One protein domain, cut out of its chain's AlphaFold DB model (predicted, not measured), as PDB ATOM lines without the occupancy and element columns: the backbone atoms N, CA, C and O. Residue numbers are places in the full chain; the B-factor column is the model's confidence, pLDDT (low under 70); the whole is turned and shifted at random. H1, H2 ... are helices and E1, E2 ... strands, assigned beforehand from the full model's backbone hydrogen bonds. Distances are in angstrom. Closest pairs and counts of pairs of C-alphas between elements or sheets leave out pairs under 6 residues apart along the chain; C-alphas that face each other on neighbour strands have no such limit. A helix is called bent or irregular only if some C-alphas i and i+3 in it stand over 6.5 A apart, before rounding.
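Overview. This is residues 16 to 153 of the 172 residues of an uncharacterized protein of Phycomyces blakesleeanus (strain ATCC 8743b / DSM 1359 / FGSC 10004 / NBRC 33097 / NRRL 1555) (UniProt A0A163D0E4). A small sheet of three parallel strands forms the middle of three layers, with helix H4 over one face and H5 over the other, both along the strands. H2 and H3 pack together off the sheet, and residues 16 to 29, with H1, stick out as a free arm. The printed part has 138 residues, with five named helices and three named strands in the order H1 H2 E1 H3 E2 H4 E3 H5 along the chain; the sheet runs E1 E2 E3, and the class is mixed, helices and strands. It is compact, with a radius of gyration of the C-alphas of 15.5 A, and spans 44 by 34 by 34 A.

Along the chain. Find C-alpha 86 at (111.004, 294.920, 278.822); from there E2, residues 86 to 94, runs 25.6 A. Beside it are E1, residues 56 to 62, 19.0 A, and E3, residues 122 to 126. H4, residues 97 to 112, covers 21.5 A and is irregular: C-alphas 98 and 101 are 8.8 A apart. H5, residues 130 to 139, ends at C-alpha 139, (124.703, 303.020, 286.398). Look also for H1, residues 16 to 23, H2, residues 36 to 46, and H3, residues 74 to 81.

Arrangement. Look at N 60 and O 89, 2.8 A apart, between E1 and E2, and at N 92 and O 123, 2.8 A, between E2 and E3. E1, H3, E2 and E2, H4, E3 are strand-helix-strand units, parallel neighbours joined through a helix, with right-handed crossovers. H4, height 9.7 A over the sheet, and H5, height 9.5 A, are on opposite faces; their closest C-alphas to strands include Cys 103 to His 94, 6.8 A, and Phe 133 to Phe 125, 6.9 A. H2 and H3 touch at Phe 40 and Tyr 77, whose C-alphas are closest at 5.8 A, with a steep tilt of 52 degrees, the same way. Every O i to N i+4 pair is within hydrogen-bond range in H1, H2, H3 and H5; in H4, 10 of 12 are.

Size, cuts and confidence. The C-alphas of Ser 53 and Lys 98 are the farthest apart, 46.0 A. The printed part has no cut, and the links H1 to H2 and E1 to H3 are long. Look for pLDDT under 70 at residue 28 and residues 96 to 100.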
ATOM      1  N   LEU A  16     126.287 282.661 293.055       92.88
ATOM      2  CA  LEU A  16     127.405 281.743 292.832       92.88
ATOM      3  C   LEU A  16     127.230 281.002 291.510       92.88
ATOM      4  O   LEU A  16     128.161 280.976 290.709       92.88
ATOM      5  N   LEU A  17     126.025 280.491 291.236       92.62
ATOM      6  CA  LEU A  17     125.721 279.826 289.966       92.62
ATOM      7  C   LEU A  17     125.910 280.777 288.782       92.62
ATOM      8  O   LEU A  17     126.550 280.412 287.794       92.62
ATOM      9  N   ILE A  18     125.426 282.016 288.902       91.19
ATOM     10  CA  ILE A  18     125.609 283.046 287.870       91.19
ATOM     11  C   ILE A  18     127.102 283.315 287.635       91.19
ATOM     12  O   ILE A  18     127.547 283.381 286.488       91.19
ATOM     13  N   SER A  19     127.887 283.443 288.708       91.62
ATOM     14  CA  SER A  19     129.330 283.693 288.616       91.62
ATOM     15  C   SER A  19     130.060 282.529 287.943       91.62
ATOM     16  O   SER A  19     130.817 282.749 286.999       91.62
ATOM     17  N   GLU A  20     129.766 281.288 288.342       91.69
ATOM     18  CA  GLU A  20     130.323 280.092 287.706       91.69
ATOM     19  C   GLU A  20     129.957 280.002 286.219       91.69
ATOM     20  O   GLU A  20     130.790 279.627 285.393       91.69
ATOM     21  N   ALA A  21     128.719 280.341 285.854       90.69
ATOM     22  CA  ALA A  21     128.285 280.337 284.461       90.69
ATOM     23  C   ALA A  21     129.055 281.361 283.626       90.69
ATOM     24  O   ALA A  21     129.470 281.041 282.512       90.69
ATOM     25  N   ILE A  22     129.280 282.562 284.168       89.56
ATOM     26  CA  ILE A  22     130.072 283.611 283.517       89.56
ATOM     27  C   ILE A  22     131.528 283.167 283.351       89.56
ATOM     28  O   ILE A  22     132.090 283.344 282.273       89.56
ATOM     29  N   GLU A  23     132.137 282.563 284.372       89.88
ATOM     30  CA  GLU A  23     133.526 282.081 284.311       89.88
ATOM     31  C   GLU A  23     133.726 280.951 283.291       89.88
ATOM     32  O   GLU A  23     134.805 280.819 282.714       89.88
ATOM     33  N   ARG A  24     132.679 280.163 283.021       89.12
ATOM     34  CA  ARG A  24     132.679 279.120 281.984       89.12
ATOM     35  C   ARG A  24     132.480 279.666 280.567       89.12
ATOM     36  O   ARG A  24     132.591 278.897 279.610       89.12
ATOM     37  N   LEU A  25     132.171 280.955 280.395       86.81
ATOM     38  CA  LEU A  25     132.031 281.549 279.067       86.81
ATOM     39  C   LEU A  25     133.398 281.657 278.392       86.81
ATOM     40  O   LEU A  25     134.202 282.542 278.677       86.81
ATOM     41  N   GLU A  26     133.639 280.786 277.423       80.44
ATOM     42  CA  GLU A  26     134.831 280.876 276.593       80.44
ATOM     43  C   GLU A  26     134.640 281.904 275.472       80.44
ATOM     44  O   GLU A  26     133.642 281.896 274.738       80.44
ATOM     45  N   ALA A  27     135.637 282.777 275.294       70.00
ATOM     46  CA  ALA A  27     135.741 283.611 274.105       70.00
ATOM     47  C   ALA A  27     135.973 282.694 272.897       70.00
ATOM     48  O   ALA A  27     137.080 282.231 272.631       70.00
ATOM     49  N   THR A  28     134.885 282.371 272.206       66.44
ATOM     50  CA  THR A  28     134.935 281.488 271.043       66.44
ATOM     51  C   THR A  28     135.551 282.191 269.822       66.44
ATOM     52  O   THR A  28     136.002 283.333 269.894       66.44
ATOM     53  N   HIS A  29     135.619 281.470 268.701       71.50
ATOM     54  CA  HIS A  29     136.286 281.888 267.469       71.50
ATOM     55  C   HIS A  29     135.788 283.245 266.934       71.50
ATOM     56  O   HIS A  29     134.747 283.758 267.333       71.50
ATOM     57  N   TYR A  30     136.524 283.827 265.987       75.12
ATOM     58  CA  TYR A  30     136.030 284.980 265.236       75.12
ATOM     59  C   TYR A  30     134.770 284.595 264.446       75.12
ATOM     60  O   TYR A  30     134.760 283.572 263.759       75.12
ATOM     61  N   TYR A  31     133.732 285.429 264.518       81.44
ATOM     62  CA  TYR A  31     132.523 285.286 263.709       81.44
ATOM     63  C   TYR A  31     132.286 286.570 262.927       81.44
ATOM     64  O   TYR A  31     132.266 287.664 263.490       81.44
ATOM     65  N   ASP A  32     132.056 286.416 261.634       84.31
ATOM     66  CA  ASP A  32     131.797 287.494 260.685       84.31
ATOM     67  C   ASP A  32     130.343 287.991 260.721       84.31
ATOM     68  O   ASP A  32     130.040 289.037 260.151       84.31
ATOM     69  N   LYS A  33     129.446 287.265 261.403       88.31
ATOM     70  CA  LYS A  33     128.011 287.565 261.493       88.31
ATOM     71  C   LYS A  33     127.469 287.396 262.909       88.31
ATOM     72  O   LYS A  33     128.028 286.669 263.736       88.31
ATOM     73  N   PHE A  34     126.364 288.083 263.175       90.69
ATOM     74  CA  PHE A  34     125.535 287.864 264.353       90.69
ATOM     75  C   PHE A  34     124.061 288.031 263.980       90.69
ATOM     76  O   PHE A  34     123.642 289.110 263.552       90.69
ATOM     77  N   ASP A  35     123.303 286.949 264.123       91.25
ATOM     78  CA  ASP A  35     121.866 286.903 263.894       91.25
ATOM     79  C   ASP A  35     121.134 287.434 265.132       91.25
ATOM     80  O   ASP A  35     120.954 286.728 266.127       91.25
ATOM     81  N   THR A  36     120.699 288.691 265.071       91.94
ATOM     82  CA  THR A  36     119.998 289.335 266.191       91.94
ATOM     83  C   THR A  36     118.571 288.806 266.338       91.94
ATOM     84  O   THR A  36     117.995 288.867 267.420       91.94
ATOM     85  N   GLU A  37     117.991 288.227 265.288       91.81
ATOM     86  CA  GLU A  37     116.657 287.641 265.365       91.81
ATOM     87  C   GLU A  37     116.644 286.428 266.297       91.81
ATOM     88  O   GLU A  37     115.749 286.277 267.128       91.81
ATOM     89  N   SER A  38     117.690 285.599 266.233       92.94
ATOM     90  CA  SER A  38     117.855 284.472 267.154       92.94
ATOM     91  C   SER A  38     117.859 284.899 268.630       92.94
ATOM     92  O   SER A  38     117.321 284.176 269.466       92.94
ATOM     93  N   LEU A  39     118.384 286.091 268.951       93.25
ATOM     94  CA  LEU A  39     118.335 286.667 270.297       93.25
ATOM     95  C   LEU A  39     116.896 287.001 270.708       93.25
ATOM     96  O   LEU A  39     116.470 286.618 271.795       93.25
ATOM     97  N   PHE A  40     116.131 287.681 269.850       93.75
ATOM     98  CA  PHE A  40     114.739 288.027 270.158       93.75
ATOM     99  C   PHE A  40     113.843 286.794 270.258       93.75
ATOM    100  O   PHE A  40     113.044 286.700 271.186       93.75
ATOM    101  N   ASN A  41     114.037 285.815 269.374       93.50
ATOM    102  CA  ASN A  41     113.370 284.517 269.448       93.50
ATOM    103  C   ASN A  41     113.678 283.799 270.773       93.50
ATOM    104  O   ASN A  41     112.809 283.143 271.343       93.50
ATOM    105  N   LEU A  42     114.905 283.917 271.286       94.19
ATOM    106  CA  LEU A  42     115.293 283.324 272.563       94.19
ATOM    107  C   LEU A  42     114.634 284.045 273.745       94.19
ATOM    108  O   LEU A  42     114.141 283.374 274.649       94.19
ATOM    109  N   ILE A  43     114.567 285.379 273.718       94.19
ATOM    110  CA  ILE A  43     113.862 286.166 274.740       94.19
ATOM    111  C   ILE A  43     112.372 285.810 274.750       94.19
ATOM    112  O   ILE A  43     111.852 285.458 275.802       94.19
ATOM    113  N   GLU A  44     111.702 285.832 273.593       93.12
ATOM    114  CA  GLU A  44     110.264 285.532 273.480       93.12
ATOM    115  C   GLU A  44     109.914 284.133 274.007       93.12
ATOM    116  O   GLU A  44     108.875 283.946 274.630       93.12
ATOM    117  N   ARG A  45     110.786 283.145 273.778       93.88
ATOM    118  CA  ARG A  45     110.550 281.758 274.207       93.88
ATOM    119  C   ARG A  45     110.759 281.521 275.697       93.88
ATOM    120  O   ARG A  45     110.160 280.593 276.229       93.88
ATOM    121  N   ASN A  46     111.648 282.279 276.336       94.19
ATOM    122  CA  ASN A  46     112.078 281.996 277.707       94.19
ATOM    123  C   ASN A  46     111.557 283.014 278.726       94.19
ATOM    124  O   ASN A  46     111.529 282.705 279.912       94.19
ATOM    125  N   VAL A  47     111.145 284.206 278.292       93.19
ATOM    126  CA  VAL A  47     110.657 285.267 279.176       93.19
ATOM    127  C   VAL A  47     109.161 285.467 278.976       93.19
ATOM    128  O   VAL A  47     108.714 285.799 277.878       93.19
ATOM    129  N   ASP A  48     108.389 285.359 280.057       92.81
ATOM    130  CA  ASP A  48     106.981 285.752 280.043       92.81
ATOM    131  C   ASP A  48     106.842 287.277 280.143       92.81
ATOM    132  O   ASP A  48     106.728 287.862 281.217       92.81
ATOM    133  N   LEU A  49     106.838 287.934 278.985       92.38
ATOM    134  CA  LEU A  49     106.645 289.382 278.880       92.38
ATOM    135  C   LEU A  49     105.195 289.830 279.126       92.38
ATOM    136  O   LEU A  49     104.929 291.035 279.126       92.38
ATOM    137  N   SER A  50     104.259 288.890 279.292       91.56
ATOM    138  CA  SER A  50     102.859 289.186 279.599       91.56
ATOM    139  C   SER A  50     102.604 289.328 281.101       91.56
ATOM    140  O   SER A  50     101.654 290.016 281.495       91.56
ATOM    141  N   ASP A  51     103.481 288.755 281.931       92.50
ATOM    142  CA  ASP A  51     103.444 288.922 283.377       92.50
ATOM    143  C   ASP A  51     103.767 290.377 283.749       92.50
ATOM    144  O   ASP A  51     104.819 290.926 283.426       92.50
ATOM    145  N   LYS A  52     102.818 291.030 284.424       88.50
ATOM    146  CA  LYS A  52     102.930 292.429 284.866       88.50
ATOM    147  C   LYS A  52     103.573 292.579 286.238       88.50
ATOM    148  O   LYS A  52     103.816 293.707 286.658       88.50
ATOM    149  N   SER A  53     103.786 291.477 286.951       91.81
ATOM    150  CA  SER A  53     104.467 291.479 288.244       91.81
ATOM    151  C   SER A  53     105.987 291.537 288.097       91.81
ATOM    152  O   SER A  53     106.676 291.958 289.027       91.81
ATOM    153  N   LEU A  54     106.499 291.177 286.917       91.44
ATOM    154  CA  LEU A  54     107.916 291.150 286.599       91.44
ATOM    155  C   LEU A  54     108.274 292.243 285.592       91.44
ATOM    156  O   LEU A  54     107.493 292.611 284.714       91.44
ATOM    157  N   PHE A  55     109.496 292.750 285.721       93.75
ATOM    158  CA  PHE A  55     110.099 293.652 284.754       93.75
ATOM    159  C   PHE A  55     111.434 293.064 284.299       93.75
ATOM    160  O   PHE A  55     112.296 292.761 285.122       93.75
ATOM    161  N   THR A  56     111.619 292.909 282.991       95.12
ATOM    162  CA  THR A  56     112.809 292.288 282.407       95.12
ATOM    163  C   THR A  56     113.762 293.345 281.856       95.12
ATOM    164  O   THR A  56     113.402 294.162 281.009       95.12
ATOM    165  N   GLN A  57     115.017 293.293 282.295       95.62
ATOM    166  CA  GLN A  57     116.115 294.087 281.752       95.62
ATOM    167  C   GLN A  57     117.086 293.166 281.018       95.62
ATOM    168  O   GLN A  57     117.675 292.275 281.623       95.62
ATOM    169  N   VAL A  58     117.280 293.395 279.721       95.50
ATOM    170  CA  VAL A  58     118.305 292.687 278.940       95.50
ATOM    171  C   VAL A  58     119.493 293.616 278.731       95.50
ATOM    172  O   VAL A  58     119.367 294.648 278.080       95.50
ATOM    173  N   ILE A  59     120.657 293.256 279.263       96.06
ATOM    174  CA  ILE A  59     121.894 294.020 279.069       96.06
ATOM    175  C   ILE A  59     122.713 293.343 277.971       96.06
ATOM    176  O   ILE A  59     123.205 292.228 278.143       96.06
ATOM    177  N   VAL A  60     122.869 294.018 276.837       95.12
ATOM    178  CA  VAL A  60     123.648 293.529 275.698       95.12
ATOM    179  C   VAL A  60     125.058 294.103 275.774       95.12
ATOM    180  O   VAL A  60     125.263 295.301 275.586       95.12
ATOM    181  N   LEU A  61     126.039 293.234 276.012       93.44
ATOM    182  CA  LEU A  61     127.458 293.569 275.912       93.44
ATOM    183  C   LEU A  61     127.967 293.166 274.523       93.44
ATOM    184  O   LEU A  61     128.023 291.978 274.205       93.44
ATOM    185  N   TYR A  62     128.343 294.135 273.687       92.25
ATOM    186  CA  TYR A  62     128.790 293.871 272.317       92.25
ATOM    187  C   TYR A  62     130.230 294.330 272.100       92.25
ATOM    188  O   TYR A  62     130.554 295.499 272.278       92.25
ATOM    189  N   GLY A  63     131.103 293.394 271.714       89.31
ATOM    190  CA  GLY A  63     132.546 293.632 271.568       89.31
ATOM    191  C   GLY A  63     133.090 293.541 270.137       89.31
ATOM    192  O   GLY A  63     134.296 293.662 269.932       89.31
ATOM    193  N   ARG A  64     132.242 293.257 269.139       87.94
ATOM    194  CA  ARG A  64     132.683 293.009 267.756       87.94
ATOM    195  C   ARG A  64     132.599 294.297 266.941       87.94
ATOM    196  O   ARG A  64     131.513 294.751 266.615       87.94
ATOM    197  N   SER A  65     133.740 294.885 266.592       87.19
ATOM    198  CA  SER A  65     133.765 296.175 265.877       87.19
ATOM    199  C   SER A  65     133.566 296.091 264.367       87.19
ATOM    200  O   SER A  65     133.229 297.087 263.734       87.19
ATOM    201  N   GLU A  66     133.785 294.917 263.777       86.69
ATOM    202  CA  GLU A  66     133.692 294.718 262.326       86.69
ATOM    203  C   GLU A  66     132.436 293.961 261.893       86.69
ATOM    204  O   GLU A  66     132.109 293.944 260.707       86.69
ATOM    205  N   THR A  67     131.739 293.352 262.850       89.25
ATOM    206  CA  THR A  67     130.541 292.552 262.620       89.25
ATOM    207  C   THR A  67     129.324 293.432 262.833       89.25
ATOM    208  O   THR A  67     128.980 293.756 263.965       89.25
ATOM    209  N   ILE A  68     128.665 293.820 261.747       91.00
ATOM    210  CA  ILE A  68     127.367 294.489 261.824       91.00
ATOM    211  C   ILE A  68     126.323 293.391 262.009       91.00
ATOM    212  O   ILE A  68     126.274 292.476 261.179       91.00
ATOM    213  N   PRO A  69     125.526 293.416 263.087       91.12
ATOM    214  CA  PRO A  69     124.487 292.419 263.245       91.12
ATOM    215  C   PRO A  69     123.419 292.556 262.159       91.12
ATOM    216  O   PRO A  69     123.218 293.626 261.585       91.12
ATOM    217  N   SER A  70     122.720 291.459 261.897       89.81
ATOM    218  CA  SER A  70     121.588 291.434 260.976       89.81
ATOM    219  C   SER A  70     120.289 291.165 261.727       89.81
ATOM    220  O   SER A  70     120.280 290.425 262.715       89.81
ATOM    221  N   LEU A  71     119.200 291.732 261.215       82.94
ATOM    222  CA  LEU A  71     117.827 291.404 261.583       82.94
ATOM    223  C   LEU A  71     117.076 291.094 260.282       82.94
ATOM    224  O   LEU A  71     117.142 291.899 259.353       82.94
ATOM    225  N   VAL A  72     116.459 289.914 260.186       72.44
ATOM    226  CA  VAL A  72     115.805 289.439 258.953       72.44
ATOM    227  C   VAL A  72     114.290 289.601 259.053       72.44
ATOM    228  O   VAL A  72     113.691 290.148 258.132       72.44
ATOM    229  N   GLU A  73     113.688 289.207 260.179       73.06
ATOM    230  CA  GLU A  73     112.252 289.374 260.430       73.06
ATOM    231  C   GLU A  73     111.959 290.379 261.557       73.06
ATOM    232  O   GLU A  73     112.385 290.226 262.705       73.06
ATOM    233  N   GLU A  74     111.187 291.423 261.240       76.44
ATOM    234  CA  GLU A  74     110.845 292.485 262.195       76.44
ATOM    235  C   GLU A  74     109.738 292.083 263.181       76.44
ATOM    236  O   GLU A  74     109.621 292.697 264.237       76.44
ATOM    237  N   ASP A  75     108.933 291.056 262.898       84.94
ATOM    238  CA  ASP A  75     107.726 290.760 263.680       84.94
ATOM    239  C   ASP A  75     108.029 290.334 265.122       84.94
ATOM    240  O   ASP A  75     107.442 290.874 266.065       84.94
ATOM    241  N   THR A  76     108.954 289.389 265.324       86.44
ATOM    242  CA  THR A  76     109.345 288.957 266.678       86.44
ATOM    243  C   THR A  76     110.065 290.068 267.426       86.44
ATOM    244  O   THR A  76     109.767 290.325 268.594       86.44
ATOM    245  N   TYR A  77     110.960 290.777 266.737       88.94
ATOM    246  CA  TYR A  77     111.595 291.972 267.277       88.94
ATOM    247  C   TYR A  77     110.539 292.971 267.771       88.94
ATOM    248  O   TYR A  77     110.567 293.354 268.937       88.94
ATOM    249  N   ASN A  78     109.560 293.321 266.938       89.25
ATOM    250  CA  ASN A  78     108.518 294.285 267.267       89.25
ATOM    251  C   ASN A  78     107.690 293.832 268.473       89.25
ATOM    252  O   ASN A  78     107.444 294.640 269.369       89.25
ATOM    253  N   ARG A  79     107.304 292.550 268.554       89.88
ATOM    254  CA  ARG A  79     106.562 292.016 269.712       89.88
ATOM    255  C   ARG A  79     107.361 292.123 271.007       89.88
ATOM    256  O   ARG A  79     106.850 292.651 271.994       89.88
ATOM    257  N   VAL A  80     108.614 291.671 270.992       92.94
ATOM    258  CA  VAL A  80     109.491 291.687 272.171       92.94
ATOM    259  C   VAL A  80     109.796 293.126 272.580       92.94
ATOM    260  O   VAL A  80     109.591 293.516 273.728       92.94
ATOM    261  N   ARG A  81     110.238 293.956 271.634       92.12
ATOM    262  CA  ARG A  81     110.711 295.312 271.911       92.12
ATOM    263  C   ARG A  81     109.601 296.300 272.221       92.12
ATOM    264  O   ARG A  81     109.830 297.237 272.983       92.12
ATOM    265  N   CYS A  82     108.396 296.086 271.702       90.56
ATOM    266  CA  CYS A  82     107.222 296.869 272.077       90.56
ATOM    267  C   CYS A  82     106.532 296.346 273.346       90.56
ATOM    268  O   CYS A  82     105.431 296.813 273.658       90.56
ATOM    269  N   SER A  83     107.121 295.403 274.088       92.69
ATOM    270  CA  SER A  83     106.592 295.028 275.399       92.69
ATOM    271  C   SER A  83     106.834 296.147 276.427       92.69
ATOM    272  O   SER A  83     107.938 296.688 276.488       92.69
ATOM    273  N   PRO A  84     105.831 296.524 277.244       92.56
ATOM    274  CA  PRO A  84     106.003 297.529 278.295       92.56
ATOM    275  C   PRO A  84     106.834 297.030 279.488       92.56
ATOM    276  O   PRO A  84     107.332 297.850 280.254       92.56
ATOM    277  N   ASN A  85     106.991 295.713 279.642       93.88
ATOM    278  CA  ASN A  85     107.696 295.096 280.770       93.88
ATOM    279  C   ASN A  85     109.127 294.679 280.406       93.88
ATOM    280  O   ASN A  85     109.745 293.894 281.118       93.88
ATOM    281  N   LEU A  86     109.651 295.184 279.286       95.19
ATOM    282  CA  LEU A  86     111.004 294.920 278.822       95.19
ATOM    283  C   LEU A  86     111.740 296.242 278.616       95.19
ATOM    284  O   LEU A  86     111.246 297.141 277.939       95.19
ATOM    285  N   THR A  87     112.972 296.321 279.103       95.56
ATOM    286  CA  THR A  87     113.975 297.232 278.547       95.56
ATOM    287  C   THR A  87     115.147 296.426 278.004       95.56
ATOM    288  O   THR A  87     115.401 295.297 278.434       95.56
ATOM    289  N   MET A  88     115.899 297.023 277.087       95.62
ATOM    290  CA  MET A  88     117.197 296.477 276.725       95.62
ATOM    291  C   MET A  88     118.213 297.596 276.633       95.62
ATOM    292  O   MET A  88     118.028 298.553 275.886       95.62
ATOM    293  N   ASP A  89     119.265 297.421 277.419       96.12
ATOM    294  CA  ASP A  89     120.411 298.302 277.523       96.12
ATOM    295  C   ASP A  89     121.537 297.781 276.658       96.12
ATOM    296  O   ASP A  89     121.718 296.570 276.503       96.12
ATOM    297  N   PHE A  90     122.316 298.702 276.117       95.62
ATOM    298  CA  PHE A  90     123.369 298.371 275.185       95.62
ATOM    299  C   PHE A  90     124.696 298.956 275.644       95.62
ATOM    300  O   PHE A  90     124.818 300.157 275.883       95.62
ATOM    301  N   VAL A  91     125.704 298.096 275.746       95.06
ATOM    302  CA  VAL A  91     127.078 298.469 276.068       95.06
ATOM    303  C   VAL A  91     127.981 298.002 274.938       95.06
ATOM    304  O   VAL A  91     128.249 296.809 274.775       95.06
ATOM    305  N   TYR A  92     128.472 298.961 274.165       93.31
ATOM    306  CA  TYR A  92     129.375 298.732 273.054       93.31
ATOM    307  C   TYR A  92     130.823 298.966 273.465       93.31
ATOM    308  O   TYR A  92     131.198 300.057 273.901       93.31
ATOM    309  N   ILE A  93     131.647 297.936 273.303       91.25
ATOM    310  CA  ILE A  93     133.083 297.984 273.562       91.25
ATOM    311  C   ILE A  93     133.785 297.818 272.222       91.25
ATOM    312  O   ILE A  93     133.899 296.711 271.699       91.25
ATOM    313  N   HIS A  94     134.259 298.921 271.654       87.25
ATOM    314  CA  HIS A  94     134.875 298.901 270.336       87.25
ATOM    315  C   HIS A  94     136.407 298.902 270.399       87.25
ATOM    316  O   HIS A  94     137.042 299.420 271.325       87.25
ATOM    317  N   GLN A  95     137.026 298.325 269.372       80.75
ATOM    318  CA  GLN A  95     138.460 298.440 269.138       80.75
ATOM    319  C   GLN A  95     138.821 299.852 268.642       80.75
ATOM    320  O   GLN A  95     137.952 300.672 268.342       80.75
ATOM    321  N   SER A  96     140.123 300.157 268.610       69.81
ATOM    322  CA  SER A  96     140.673 301.468 268.225       69.81
ATOM    323  C   SER A  96     139.994 302.054 266.966       69.81
ATOM    324  O   SER A  96     139.703 301.300 266.036       69.81
ATOM    325  N   PRO A  97     139.788 303.385 266.883       62.91
ATOM    326  CA  PRO A  97     139.037 304.071 265.818       62.91
ATOM    327  C   PRO A  97     139.583 303.925 264.382       62.91
ATOM    328  O   PRO A  97     139.083 304.559 263.459       62.91
ATOM    329  N   LYS A  98     140.570 303.063 264.120       61.75
ATOM    330  CA  LYS A  98     141.039 302.785 262.751       61.75
ATOM    331  C   LYS A  98     139.923 302.262 261.827       61.75
ATOM    332  O   LYS A  98     140.039 302.398 260.615       61.75
ATOM    333  N   HIS A  99     138.828 301.744 262.394       62.66
ATOM    334  CA  HIS A  99     137.649 301.244 261.677       62.66
ATOM    335  C   HIS A  99     136.353 302.026 261.994       62.66
ATOM    336  O   HIS A  99     135.271 301.438 261.975       62.66
ATOM    337  N   ILE A 100     136.444 303.344 262.260       68.44
ATOM    338  CA  ILE A 100     135.297 304.229 262.597       68.44
ATOM    339  C   ILE A 100     134.018 303.943 261.786       68.44
ATOM    340  O   ILE A 100     132.966 303.807 262.413       68.44
ATOM    341  N   PRO A 101     134.047 303.805 260.439       78.19
ATOM    342  CA  PRO A 101     132.811 303.665 259.669       78.19
ATOM    343  C   PRO A 101     131.990 302.431 260.052       78.19
ATOM    344  O   PRO A 101     130.766 302.509 260.121       78.19
ATOM    345  N   ARG A 102     132.650 301.301 260.344       84.31
ATOM    346  CA  ARG A 102     131.962 300.069 260.756       84.31
ATOM    347  C   ARG A 102     131.517 300.130 262.209       84.31
ATOM    348  O   ARG A 102     130.390 299.743 262.493       84.31
ATOM    349  N   CYS A 103     132.331 300.693 263.106       87.62
ATOM    350  CA  CYS A 103     131.931 300.884 264.501       87.62
ATOM    351  C   CYS A 103     130.645 301.712 264.611       87.62
ATOM    352  O   CYS A 103     129.737 301.337 265.348       87.62
ATOM    353  N   GLN A 104     130.545 302.787 263.824       88.62
ATOM    354  CA  GLN A 104     129.346 303.616 263.785       88.62
ATOM    355  C   GLN A 104     128.139 302.849 263.238       88.62
ATOM    356  O   GLN A 104     127.037 303.003 263.751       88.62
ATOM    357  N   GLN A 105     128.326 302.011 262.214       91.81
ATOM    358  CA  GLN A 105     127.247 301.179 261.669       91.81
ATOM    359  C   GLN A 105     126.733 300.168 262.698       91.81
ATOM    360  O   GLN A 105     125.522 300.009 262.826       91.81
ATOM    361  N   VAL A 106     127.629 299.547 263.470       92.12
ATOM    362  CA  VAL A 106     127.258 298.669 264.588       92.12
ATOM    363  C   VAL A 106     126.446 299.442 265.625       92.12
ATOM    364  O   VAL A 106     125.352 299.016 265.982       92.12
ATOM    365  N   PHE A 107     126.943 300.591 266.084       91.50
ATOM    366  CA  PHE A 107     126.241 301.396 267.083       91.50
ATOM    367  C   PHE A 107     124.861 301.854 266.586       91.50
ATOM    368  O   PHE A 107     123.856 301.657 267.268       91.50
ATOM    369  N   ASN A 108     124.789 302.372 265.357       92.75
ATOM    370  CA  ASN A 108     123.542 302.806 264.728       92.75
ATOM    371  C   ASN A 108     122.537 301.664 264.587       92.75
ATOM    372  O   ASN A 108     121.349 301.886 264.806       92.75
ATOM    373  N   PHE A 109     122.999 300.457 264.245       94.00
ATOM    374  CA  PHE A 109     122.143 299.275 264.205       94.00
ATOM    375  C   PHE A 109     121.481 299.050 265.568       94.00
ATOM    376  O   PHE A 109     120.260 298.984 265.653       94.00
ATOM    377  N   TRP A 110     122.247 299.023 266.659       93.00
ATOM    378  CA  TRP A 110     121.680 298.800 267.991       93.00
ATOM    379  C   TRP A 110     120.759 299.932 268.464       93.00
ATOM    380  O   TRP A 110     119.742 299.662 269.106       93.00
ATOM    381  N   CYS A 111     121.059 301.185 268.118       91.62
ATOM    382  CA  CYS A 111     120.156 302.313 268.364       91.62
ATOM    383  C   CYS A 111     118.858 302.213 267.553       91.62
ATOM    384  O   CYS A 111     117.801 302.587 268.053       91.62
ATOM    385  N   SER A 112     118.912 301.683 266.327       91.88
ATOM    386  CA  SER A 112     117.715 301.469 265.500       91.88
ATOM    387  C   SER A 112     116.753 300.442 266.103       91.88
ATOM    388  O   SER A 112     115.562 300.490 265.821       91.88
ATOM    389  N   LEU A 113     117.258 299.569 266.982       90.88
ATOM    390  CA  LEU A 113     116.469 298.570 267.693       90.88
ATOM    391  C   LEU A 113     115.843 299.086 268.997       90.88
ATOM    392  O   LEU A 113     115.241 298.285 269.718       90.88
ATOM    393  N   ASP A 114     115.985 300.366 269.352       89.81
ATOM    394  CA  ASP A 114     115.391 300.890 270.587       89.81
ATOM    395  C   ASP A 114     113.854 300.849 270.554       89.81
ATOM    396  O   ASP A 114     113.218 300.927 269.503       89.81
ATOM    397  N   SER A 115     113.241 300.737 271.730       87.69
ATOM    398  CA  SER A 115     111.784 300.737 271.858       87.69
ATOM    399  C   SER A 115     111.240 302.159 271.927       87.69
ATOM    400  O   SER A 115     111.770 303.018 272.631       87.69
ATOM    401  N   THR A 116     110.087 302.391 271.300       83.56
ATOM    402  CA  THR A 116     109.335 303.637 271.500       83.56
ATOM    403  C   THR A 116     108.614 303.682 272.852       83.56
ATOM    404  O   THR A 116     108.275 304.773 273.310       83.56
ATOM    405  N   LYS A 117     108.388 302.529 273.505       87.69
ATOM    406  CA  LYS A 117     107.669 302.443 274.788       87.69
ATOM    407  C   LYS A 117     108.593 302.581 275.991       87.69
ATOM    408  O   LYS A 117     108.331 303.401 276.866       87.69
ATOM    409  N   VAL A 118     109.654 301.776 276.037       90.25
ATOM    410  CA  VAL A 118     110.606 301.746 277.156       90.25
ATOM    411  C   VAL A 118     112.024 301.779 276.608       90.25
ATOM    412  O   VAL A 118     112.559 300.769 276.153       90.25
ATOM    413  N   LYS A 119     112.628 302.965 276.658       91.31
ATOM    414  CA  LYS A 119     113.966 303.198 276.112       91.31
ATOM    415  C   LYS A 119     115.046 302.485 276.915       91.31
ATOM    416  O   LYS A 119     114.981 302.420 278.148       91.31
ATOM    417  N   GLY A 120     116.046 301.988 276.199       92.81
ATOM    418  CA  GLY A 120     117.306 301.532 276.773       92.81
ATOM    419  C   GLY A 120     118.266 302.677 277.080       92.81
ATOM    420  O   GLY A 120     118.111 303.799 276.597       92.81
ATOM    421  N   TRP A 121     119.288 302.388 277.875       94.69
ATOM    422  CA  TRP A 121     120.495 303.199 277.961       94.69
ATOM    423  C   TRP A 121     121.569 302.633 277.032       94.69
ATOM    424  O   TRP A 121     121.764 301.420 276.946       94.69
ATOM    425  N   TYR A 122     122.269 303.533 276.347       94.88
ATOM    426  CA  TYR A 122     123.260 303.211 275.324       94.88
ATOM    427  C   TYR A 122     124.621 303.750 275.733       94.88
ATOM    428  O   TYR A 122     124.796 304.944 275.974       94.88
ATOM    429  N   TYR A 123     125.598 302.866 275.807       93.19
ATOM    430  CA  TYR A 123     126.946 303.180 276.238       93.19
ATOM    431  C   TYR A 123     127.948 302.743 275.180       93.19
ATOM    432  O   TYR A 123     127.849 301.641 274.648       93.19
ATOM    433  N   GLU A 124     128.939 303.586 274.906       91.06
ATOM    434  CA  GLU A 124     130.012 303.299 273.959       91.06
ATOM    435  C   GLU A 124     131.363 303.643 274.582       91.06
ATOM    436  O   GLU A 124     131.558 304.747 275.101       91.06
ATOM    437  N   PHE A 125     132.306 302.702 274.514       88.12
ATOM    438  CA  PHE A 125     133.677 302.905 274.971       88.12
ATOM    439  C   PHE A 125     134.682 302.235 274.039       88.12
ATOM    440  O   PHE A 125     134.482 301.109 273.581       88.12
ATOM    441  N   GLY A 126     135.839 302.872 273.873       84.12
ATOM    442  CA  GLY A 126     137.012 302.199 273.329       84.12
ATOM    443  C   GLY A 126     137.597 301.194 274.327       84.12
ATOM    444  O   GLY A 126     137.466 301.358 275.539       84.12
ATOM    445  N   HIS A 127     138.315 300.187 273.829       73.31
ATOM    446  CA  HIS A 127     138.892 299.084 274.617       73.31
ATOM    447  C   HIS A 127     139.738 299.502 275.847       73.31
ATOM    448  O   HIS A 127     139.842 298.756 276.817       73.31
ATOM    449  N   LEU A 128     140.319 300.707 275.848       72.38
ATOM    450  CA  LEU A 128     141.098 301.243 276.975       72.38
ATOM    451  C   LEU A 128     140.230 301.865 278.093       72.38
ATOM    452  O   LEU A 128     140.738 302.201 279.160       72.38
ATOM    453  N   GLY A 129     138.920 302.003 277.886       75.56
ATOM    454  CA  GLY A 129     137.988 302.724 278.754       75.56
ATOM    455  C   GLY A 129     137.478 301.954 279.976       75.56
ATOM    456  O   GLY A 129     136.299 302.077 280.298       75.56
ATOM    457  N   LYS A 130     138.323 301.178 280.675       78.12
ATOM    458  CA  LYS A 130     137.900 300.318 281.808       78.12
ATOM    459  C   LYS A 130     137.078 301.065 282.868       78.12
ATOM    460  O   LYS A 130     136.031 300.584 283.280       78.12
ATOM    461  N   SER A 131     137.511 302.263 283.263       83.75
ATOM    462  CA  SER A 131     136.797 303.096 284.243       83.75
ATOM    463  C   SER A 131     135.415 303.542 283.755       83.75
ATOM    464  O   SER A 131     134.467 303.595 284.535       83.75
ATOM    465  N   SER A 132     135.282 303.826 282.458       86.69
ATOM    466  CA  SER A 132     134.009 304.219 281.850       86.69
ATOM    467  C   SER A 132     133.051 303.037 281.739       86.69
ATOM    468  O   SER A 132     131.873 303.194 282.053       86.69
ATOM    469  N   PHE A 133     133.571 301.853 281.401       89.94
ATOM    470  CA  PHE A 133     132.811 300.606 281.425       89.94
ATOM    471  C   PHE A 133     132.285 300.301 282.831       89.94
ATOM    472  O   PHE A 133     131.082 300.144 283.010       89.94
ATOM    473  N   THR A 134     133.153 300.305 283.851       90.06
ATOM    474  CA  THR A 134     132.734 300.083 285.244       90.06
ATOM    475  C   THR A 134     131.677 301.094 285.678       90.06
ATOM    476  O   THR A 134     130.675 300.713 286.275       90.06
ATOM    477  N   ARG A 135     131.850 302.377 285.333       89.69
ATOM    478  CA  ARG A 135     130.851 303.412 285.625       89.69
ATOM    479  C   ARG A 135     129.500 303.095 284.986       89.69
ATOM    480  O   ARG A 135     128.488 303.234 285.661       89.69
ATOM    481  N   ALA A 136     129.470 302.667 283.729       91.69
ATOM    482  CA  ALA A 136     128.220 302.308 283.071       91.69
ATOM    483  C   ALA A 136     127.567 301.068 283.677       91.69
ATOM    484  O   ALA A 136     126.370 301.093 283.935       91.69
ATOM    485  N   MET A 137     128.342 300.033 284.008       92.81
ATOM    486  CA  MET A 137     127.803 298.862 284.705       92.81
ATOM    487  C   MET A 137     127.179 299.243 286.051       92.81
ATOM    488  O   MET A 137     126.088 298.781 286.361       92.81
ATOM    489  N   VAL A 138     127.809 300.147 286.814       91.81
ATOM    490  CA  VAL A 138     127.239 300.672 288.070       91.81
ATOM    491  C   VAL A 138     125.949 301.453 287.822       91.81
ATOM    492  O   VAL A 138     124.985 301.309 288.568       91.81
ATOM    493  N   GLN A 139     125.904 302.271 286.772       90.94
ATOM    494  CA  GLN A 139     124.703 303.020 286.398       90.94
ATOM    495  C   GLN A 139     123.541 302.091 286.002       90.94
ATOM    496  O   GLN A 139     122.391 302.381 286.331       90.94
ATOM    497  N   LEU A 140     123.836 300.958 285.363       93.88
ATOM    498  CA  LEU A 140     122.853 299.961 284.935       93.88
ATOM    499  C   LEU A 140     122.254 299.120 286.075       93.88
ATOM    500  O   LEU A 140     121.261 298.440 285.833       93.88
ATOM    501  N   ILE A 141     122.791 299.202 287.301       92.62
ATOM    502  CA  ILE A 141     122.205 298.568 288.501       92.62
ATOM    503  C   ILE A 141     120.863 299.221 288.874       92.62
ATOM    504  O   ILE A 141     120.009 298.594 289.499       92.62
ATOM    505  N   ALA A 142     120.662 300.494 288.516       91.19
ATOM    506  CA  ALA A 142     119.426 301.199 288.822       91.19
ATOM    507  C   ALA A 142     118.231 300.572 288.088       91.19
ATOM    508  O   ALA A 142     118.282 300.358 286.876       91.19
ATOM    509  N   HIS A 143     117.126 300.359 288.813       91.38
ATOM    510  CA  HIS A 143     115.918 299.767 288.246       91.38
ATOM    511  C   HIS A 143     115.431 300.580 287.027       91.38
ATOM    512  O   HIS A 143     115.245 301.798 287.150       91.38
ATOM    513  N   PRO A 144     115.151 299.956 285.866       92.62
ATOM    514  CA  PRO A 144     114.853 300.693 284.637       92.62
ATOM    515  C   PRO A 144     113.642 301.625 284.693       92.62
ATOM    516  O   PRO A 144     113.660 302.684 284.078       92.62
ATOM    517  N   LEU A 145     112.610 301.271 285.465       90.19
ATOM    518  CA  LEU A 145     111.443 302.143 285.687       90.19
ATOM    519  C   LEU A 145     111.710 303.320 286.642       90.19
ATOM    520  O   LEU A 145     110.888 304.227 286.734       90.19
ATOM    521  N   GLN A 146     112.817 303.291 287.387       91.06
ATOM    522  CA  GLN A 146     113.161 304.312 288.384       91.06
ATOM    523  C   GLN A 146     114.295 305.226 287.918       91.06
ATOM    524  O   GLN A 146     114.414 306.356 288.394       91.06
ATOM    525  N   ARG A 147     115.144 304.754 287.001       88.56
ATOM    526  CA  ARG A 147     116.211 305.572 286.425       88.56
ATOM    527  C   ARG A 147     115.625 306.613 285.465       88.56
ATOM    528  O   ARG A 147     114.656 306.362 284.754       88.56
ATOM    529  N   GLY A 148     116.211 307.809 285.470       87.19
ATOM    530  CA  GLY A 148     115.792 308.903 284.598       87.19
ATOM    531  C   GLY A 148     116.246 308.733 283.144       87.19
ATOM    532  O   GLY A 148     116.793 307.712 282.736       87.19
ATOM    533  N   ASP A 149     116.057 309.790 282.361       88.12
ATOM    534  CA  ASP A 149     116.631 309.897 281.019       88.12
ATOM    535  C   ASP A 149     118.168 309.909 281.100       88.12
ATOM    536  O   ASP A 149     118.740 310.689 281.871       88.12
ATOM    537  N   GLN A 150     118.825 309.072 280.292       89.69
ATOM    538  CA  GLN A 150     120.281 308.944 280.262       89.69
ATOM    539  C   GLN A 150     120.961 310.300 280.035       89.69
ATOM    540  O   GLN A 150     121.938 310.627 280.705       89.69
ATOM    541  N   MET A 151     120.399 311.137 279.155       85.62
ATOM    542  CA  MET A 151     120.965 312.450 278.814       85.62
ATOM    543  C   MET A 151     120.866 313.459 279.963       85.62
ATOM    544  O   MET A 151     121.608 314.439 280.011       85.62
ATOM    545  N   LYS A 152     119.942 313.236 280.904       83.56
ATOM    546  CA  LYS A 152     119.746 314.090 282.085       83.56
ATOM    547  C   LYS A 152     120.554 313.607 283.286       83.56
ATOM    548  O   LYS A 152     120.578 314.291 284.311       83.56
ATOM    549  N   MET A 153     121.212 312.455 283.173       77.19
ATOM    550  CA  MET A 153     122.016 311.890 284.240       77.19
ATOM    551  C   MET A 153     123.305 312.701 284.410       77.19
ATOM    552  O   MET A 153     124.292 312.518 283.704       77.19
TER     553      MET A 153